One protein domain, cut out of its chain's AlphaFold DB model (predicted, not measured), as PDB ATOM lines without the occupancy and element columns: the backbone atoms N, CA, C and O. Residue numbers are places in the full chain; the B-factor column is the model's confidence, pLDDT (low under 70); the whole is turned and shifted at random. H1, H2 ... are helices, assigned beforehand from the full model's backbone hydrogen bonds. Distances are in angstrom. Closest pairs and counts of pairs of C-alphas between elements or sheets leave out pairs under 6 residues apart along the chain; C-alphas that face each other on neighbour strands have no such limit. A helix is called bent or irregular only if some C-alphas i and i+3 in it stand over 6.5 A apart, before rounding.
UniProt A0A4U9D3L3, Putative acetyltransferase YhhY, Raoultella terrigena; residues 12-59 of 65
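This is residues 12 to 59 of the 65 residues of the protein "Putative acetyltransferase YhhY" of Raoultella terrigena (UniProt A0A4U9D3L3). You see a small head, in which H1 and H3 pack together and a loop runs back from short H2, and a tail, residues 47 to 59, that sticks out far and ends in short H4. The 48 printed residues hold four named helices, H1 to H4, and no named strand: all helix, extended, radius of gyration of the C-alphas 16.4 A, spans 51 by 22 by 13 A.

H1, residues 12 to 21, touches H3, residues 38 to 44, only just about perpendicular at 71 degrees; look at their closest C-alphas, Ala 14 and Trp 41, 5.5 A apart. H2, residues 24 to 27, is close to H1 but not clearly touching: the closest C-alphas, Thr 21 and Tyr 27, are 5.9 A apart. H4, residues 56 to 59, is apart from H1, H2 and H3. Every O i to N i+4 pair is within hydrogen-bond range in H3, and 5 of 6 in H1; H2 and H4 are too short for one.

Find C-alpha 12 at (12.524, -40.668, 51.989); H1 runs 15.6 A from there and is irregular, C-alphas 12 and 15 being 7.3 A apart. H3 spans 10.0 A; H4 ends at C-alpha 59, (12.827, -11.855, 24.649).

The C-alphas farthest apart, Pro 24 and Met 59, are 51.4 A apart. The printed part has no cut; the H3 to H4 link is long. Residue 34 and residues 50 to 59 have pLDDT under 70.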
ATOM      1  N   ARG A  12      12.728 -39.987  50.696       89.88
ATOM      2  CA  ARG A  12      12.524 -40.668  51.989       89.88
ATOM      3  C   ARG A  12      11.090 -41.160  52.218       89.88
ATOM      4  O   ARG A  12      10.886 -42.061  53.022       89.88
ATOM      5  N   ASP A  13      10.117 -40.592  51.512       91.44
ATOM      6  CA  ASP A  13       8.695 -40.925  51.647       91.44
ATOM      7  C   ASP A  13       8.267 -42.074  50.722       91.44
ATOM      8  O   ASP A  13       7.108 -42.490  50.750       91.44
ATOM      9  N   ALA A  14       9.188 -42.608  49.913       90.50
ATOM     10  CA  ALA A  14       8.909 -43.660  48.939       90.50
ATOM     11  C   ALA A  14       8.254 -44.902  49.568       90.50
ATOM     12  O   ALA A  14       7.282 -45.426  49.026       90.50
ATOM     13  N   GLU A  15       8.747 -45.351  50.723       89.69
ATOM     14  CA  GLU A  15       8.240 -46.557  51.387       89.69
ATOM     15  C   GLU A  15       6.843 -46.335  52.009       89.69
ATOM     16  O   GLU A  15       5.933 -47.103  51.690       89.69
ATOM     17  N   PRO A  16       6.594 -45.259  52.789       90.50
ATOM     18  CA  PRO A  16       5.240 -44.916  53.235       90.50
ATOM     19  C   PRO A  16       4.225 -44.764  52.092       90.50
ATOM     20  O   PRO A  16       3.099 -45.253  52.191       90.50
ATOM     21  N   LEU A  17       4.614 -44.121  50.985       89.00
ATOM     22  CA  LEU A  17       3.744 -43.952  49.815       89.00
ATOM     23  C   LEU A  17       3.438 -45.287  49.132       89.00
ATOM     24  O   LEU A  17       2.296 -45.550  48.752       89.00
ATOM     25  N   ARG A  18       4.432 -46.167  49.013       87.50
ATOM     26  CA  ARG A  18       4.242 -47.519  48.484       87.50
ATOM     27  C   ARG A  18       3.269 -48.334  49.337       87.50
ATOM     28  O   ARG A  18       2.424 -49.027  48.781       87.50
ATOM     29  N   GLN A  19       3.352 -48.238  50.662       87.81
ATOM     30  CA  GLN A  19       2.432 -48.940  51.564       87.81
ATOM     31  C   GLN A  19       0.999 -48.414  51.442       87.81
ATOM     32  O   GLN A  19       0.066 -49.207  51.327       87.81
ATOM     33  N   LEU A  20       0.828 -47.090  51.387       87.25
ATOM     34  CA  LEU A  20      -0.483 -46.460  51.215       87.25
ATOM     35  C   LEU A  20      -1.138 -46.861  49.887       87.25
ATOM     36  O   LEU A  20      -2.318 -47.189  49.851       87.25
ATOM     37  N   THR A  21      -0.359 -46.892  48.807       82.31
ATOM     38  CA  THR A  21      -0.839 -47.274  47.467       82.31
ATOM     39  C   THR A  21      -1.026 -48.782  47.283       82.31
ATOM     40  O   THR A  21      -1.728 -49.206  46.371       82.31
ATOM     41  N   ALA A  22      -0.451 -49.609  48.158       83.56
ATOM     42  CA  ALA A  22      -0.703 -51.049  48.199       83.56
ATOM     43  C   ALA A  22      -1.928 -51.423  49.055       83.56
ATOM     44  O   ALA A  22      -2.324 -52.589  49.067       83.56
ATOM     45  N   HIS A  23      -2.526 -50.467  49.771       83.94
ATOM     46  CA  HIS A  23      -3.659 -50.738  50.645       83.94
ATOM     47  C   HIS A  23      -4.939 -51.004  49.821       83.94
ATOM     48  O   HIS A  23      -5.330 -50.136  49.033       83.94
ATOM     49  N   PRO A  24      -5.628 -52.151  50.005       79.50
ATOM     50  CA  PRO A  24      -6.817 -52.538  49.230       79.50
ATOM     51  C   PRO A  24      -7.923 -51.491  49.165       79.50
ATOM     52  O   PRO A  24      -8.496 -51.255  48.108       79.50
ATOM     53  N   GLU A  25      -8.177 -50.825  50.285       82.00
ATOM     54  CA  GLU A  25      -9.208 -49.787  50.386       82.00
ATOM     55  C   GLU A  25      -8.831 -48.476  49.683       82.00
ATOM     56  O   GLU A  25      -9.693 -47.641  49.442       82.00
ATOM     57  N   VAL A  26      -7.549 -48.275  49.363       76.31
ATOM     58  CA  VAL A  26      -7.054 -47.039  48.745       76.31
ATOM     59  C   VAL A  26      -6.945 -47.199  47.235       76.31
ATOM     60  O   VAL A  26      -7.312 -46.284  46.502       76.31
ATOM     61  N   TYR A  27      -6.454 -48.344  46.744       71.19
ATOM     62  CA  TYR A  27      -6.213 -48.489  45.309       71.19
ATOM     63  C   TYR A  27      -7.475 -48.806  44.499       71.19
ATOM     64  O   TYR A  27      -7.475 -48.499  43.310       71.19
ATOM     65  N   HIS A  28      -8.525 -49.388  45.101       71.56
ATOM     66  CA  HIS A  28      -9.742 -49.829  44.393       71.56
ATOM     67  C   HIS A  28     -10.378 -48.720  43.538       71.56
ATOM     68  O   HIS A  28     -10.842 -48.978  42.431       71.56
ATOM     69  N   ASP A  29     -10.324 -47.477  44.018       77.19
ATOM     70  CA  ASP A  29     -10.924 -46.318  43.346       77.19
ATOM     71  C   ASP A  29      -9.906 -45.510  42.523       77.19
ATOM     72  O   ASP A  29     -10.170 -44.389  42.084       77.19
ATOM     73  N   THR A  30      -8.717 -46.069  42.301       79.19
ATOM     74  CA  THR A  30      -7.631 -45.419  41.569       79.19
ATOM     75  C   THR A  30      -7.169 -46.284  40.402       79.19
ATOM     76  O   THR A  30      -7.226 -47.507  40.443       79.19
ATOM     77  N   LEU A  31      -6.622 -45.663  39.355       83.38
ATOM     78  CA  LEU A  31      -5.976 -46.387  38.249       83.38
ATOM     79  C   LEU A  31      -4.548 -46.856  38.596       83.38
ATOM     80  O   LEU A  31      -3.719 -47.052  37.707       83.38
ATOM     81  N   GLN A  32      -4.215 -46.964  39.883       78.00
ATOM     82  CA  GLN A  32      -2.880 -47.353  40.314       78.00
ATOM     83  C   GLN A  32      -2.726 -48.871  40.259       78.00
ATOM     84  O   GLN A  32      -3.593 -49.621  40.697       78.00
ATOM     85  N   LEU A  33      -1.592 -49.330  39.728       76.31
ATOM     86  CA  LEU A  33      -1.241 -50.744  39.771       76.31
ATOM     87  C   LEU A  33      -0.723 -51.094  41.174       76.31
ATOM     88  O   LEU A  33       0.168 -50.393  41.665       76.31
ATOM     89  N   PRO A  34      -1.235 -52.160  41.810       69.94
ATOM     90  CA  PRO A  34      -0.773 -52.584  43.122       69.94
ATOM     91  C   PRO A  34       0.639 -53.181  43.054       69.94
ATOM     92  O   PRO A  34       1.097 -53.660  42.017       69.94
ATOM     93  N   HIS A  35       1.327 -53.163  44.196       70.38
ATOM     94  CA  HIS A  35       2.678 -53.717  44.390       70.38
ATOM     95  C   HIS A  35       3.784 -53.219  43.433       70.38
ATOM     96  O   HIS A  35       4.610 -54.017  42.980       70.38
ATOM     97  N   PRO A  36       3.884 -51.907  43.162       73.88
ATOM     98  CA  PRO A  36       5.036 -51.354  42.457       73.88
ATOM     99  C   PRO A  36       6.360 -51.666  43.179       73.88
ATOM    100  O   PRO A  36       6.430 -51.662  44.416       73.88
ATOM    101  N   ALA A  37       7.417 -51.910  42.398       86.81
ATOM    102  CA  ALA A  37       8.773 -52.099  42.912       86.81
ATOM    103  C   ALA A  37       9.270 -50.837  43.636       86.81
ATOM    104  O   ALA A  37       8.860 -49.715  43.317       86.81
ATOM    105  N   MET A  38      10.163 -51.021  44.609       86.88
ATOM    106  CA  MET A  38      10.680 -49.911  45.407       86.88
ATOM    107  C   MET A  38      11.547 -48.963  44.571       86.88
ATOM    108  O   MET A  38      11.431 -47.747  44.731       86.88
ATOM    109  N   GLU A  39      12.347 -49.489  43.635       86.81
ATOM    110  CA  GLU A  39      13.179 -48.648  42.765       86.81
ATOM    111  C   GLU A  39      12.328 -47.670  41.946       86.81
ATOM    112  O   GLU A  39      12.663 -46.492  41.845       86.81
ATOM    113  N   MET A  40      11.159 -48.104  41.465       87.06
ATOM    114  CA  MET A  40      10.265 -47.235  40.694       87.06
ATOM    115  C   MET A  40       9.756 -46.044  41.522       87.06
ATOM    116  O   MET A  40       9.606 -44.939  40.997       87.06
ATOM    117  N   TRP A  41       9.474 -46.234  42.814       87.69
ATOM    118  CA  TRP A  41       9.078 -45.126  43.690       87.69
ATOM    119  C   TRP A  41      10.233 -44.181  43.986       87.69
ATOM    120  O   TRP A  41      10.031 -42.966  43.995       87.69
ATOM    121  N   GLN A  42      11.435 -44.720  44.182       88.00
ATOM    122  CA  GLN A  42      12.633 -43.908  44.367       88.00
ATOM    123  C   GLN A  42      12.879 -43.030  43.142       88.00
ATOM    124  O   GLN A  42      13.021 -41.824  43.302       88.00
ATOM    125  N   GLU A  43      12.838 -43.597  41.933       87.69
ATOM    126  CA  GLU A  43      12.970 -42.869  40.666       87.69
ATOM    127  C   GLU A  43      11.897 -41.788  40.492       87.69
ATOM    128  O   GLU A  43      12.214 -40.650  40.144       87.69
ATOM    129  N   ARG A  44      10.628 -42.107  40.780       85.56
ATOM    130  CA  ARG A  44       9.509 -41.150  40.679       85.56
ATOM    131  C   ARG A  44       9.667 -39.940  41.593       85.56
ATOM    132  O   ARG A  44       9.232 -38.850  41.224       85.56
ATOM    133  N   LEU A  45      10.235 -40.144  42.778       88.75
ATOM    134  CA  LEU A  45      10.419 -39.106  43.791       88.75
ATOM    135  C   LEU A  45      11.769 -38.397  43.677       88.75
ATOM    136  O   LEU A  45      12.039 -37.484  44.461       88.75
ATOM    137  N   GLN A  46      12.615 -38.773  42.712       87.88
ATOM    138  CA  GLN A  46      13.828 -38.010  42.459       87.88
ATOM    139  C   GLN A  46      13.464 -36.589  42.009       87.88
ATOM    140  O   GLN A  46      12.577 -36.405  41.165       87.88
ATOM    141  N   PRO A  47      14.149 -35.567  42.547       81.19
ATOM    142  CA  PRO A  47      13.947 -34.196  42.120       81.19
ATOM    143  C   PRO A  47      14.306 -34.090  40.638       81.19
ATOM    144  O   PRO A  47      15.468 -34.194  40.244       81.19
ATOM    145  N   ARG A  48      13.288 -33.903  39.797       75.75
ATOM    146  CA  ARG A  48      13.507 -33.659  38.374       75.75
ATOM    147  C   ARG A  48      14.096 -32.259  38.209       75.75
ATOM    148  O   ARG A  48      13.607 -31.332  38.861       75.75
ATOM    149  N   PRO A  49      15.111 -32.078  37.344       71.25
ATOM    150  CA  PRO A  49      15.609 -30.750  37.037       71.25
ATOM    151  C   PRO A  49      14.436 -29.934  36.500       71.25
ATOM    152  O   PRO A  49      13.802 -30.299  35.508       71.25
ATOM    153  N   THR A  50      14.095 -28.866  37.216       63.06
ATOM    154  CA  THR A  50      13.054 -27.936  36.794       63.06
ATOM    155  C   THR A  50      13.521 -27.348  35.465       63.06
ATOM    156  O   THR A  50      14.505 -26.612  35.391       63.06
ATOM    157  N   ALA A  51      12.852 -27.728  34.380       63.62
ATOM    158  CA  ALA A  51      13.077 -27.155  33.062       63.62
ATOM    159  C   ALA A  51      12.372 -25.795  32.962       63.62
ATOM    160  O   ALA A  51      11.644 -25.539  32.014       63.62
ATOM    161  N   THR A  52      12.554 -24.925  33.955       59.97
ATOM    162  CA  THR A  52      12.080 -23.543  33.889       59.97
ATOM    163  C   THR A  52      13.076 -22.638  34.597       59.97
ATOM    164  O   THR A  52      12.785 -22.001  35.603       59.97
ATOM    165  N   THR A  53      14.265 -22.496  34.015       56.72
ATOM    166  CA  THR A  53      14.807 -21.142  33.912       56.72
ATOM    167  C   THR A  53      14.086 -20.496  32.736       56.72
ATOM    168  O   THR A  53      14.556 -20.529  31.604       56.72
ATOM    169  N   TRP A  54      12.894 -19.948  32.992       60.00
ATOM    170  CA  TRP A  54      12.360 -18.903  32.128       60.00
ATOM    171  C   TRP A  54      13.348 -17.741  32.225       60.00
ATOM    172  O   TRP A  54      13.358 -16.999  33.206       60.00
ATOM    173  N   SER A  55      14.271 -17.669  31.269       59.47
ATOM    174  CA  SER A  55      15.257 -16.603  31.215       59.47
ATOM    175  C   SER A  55      14.626 -15.423  30.478       59.47
ATOM    176  O   SER A  55      14.344 -15.550  29.287       59.47
ATOM    177  N   PRO A  56      14.415 -14.257  31.116       61.75
ATOM    178  CA  PRO A  56      13.880 -13.079  30.427       61.75
ATOM    179  C   PRO A  56      14.816 -12.561  29.314       61.75
ATOM    180  O   PRO A  56      14.414 -11.738  28.494       61.75
ATOM    181  N   ALA A  57      16.055 -13.062  29.239       59.69
ATOM    182  CA  ALA A  57      17.055 -12.668  28.249       59.69
ATOM    183  C   ALA A  57      16.761 -13.152  26.814       59.69
ATOM    184  O   ALA A  57      17.356 -12.632  25.870       59.69
ATOM    185  N   SER A  58      15.849 -14.109  26.610       57.94
ATOM    186  CA  SER A  58      15.492 -14.590  25.265       57.94
ATOM    187  C   SER A  58      14.451 -13.723  24.547       57.94
ATOM    188  O   SER A  58      14.151 -13.986  23.386       57.94
ATOM    189  N   MET A  59      13.918 -12.678  25.193       56.81
ATOM    190  CA  MET A  59      12.827 -11.855  24.649       56.81
ATOM    191  C   MET A  59      13.288 -10.560  23.955       56.81
ATOM    192  O   MET A  59      12.454  -9.749  23.570       56.81
TER     193      MET A  59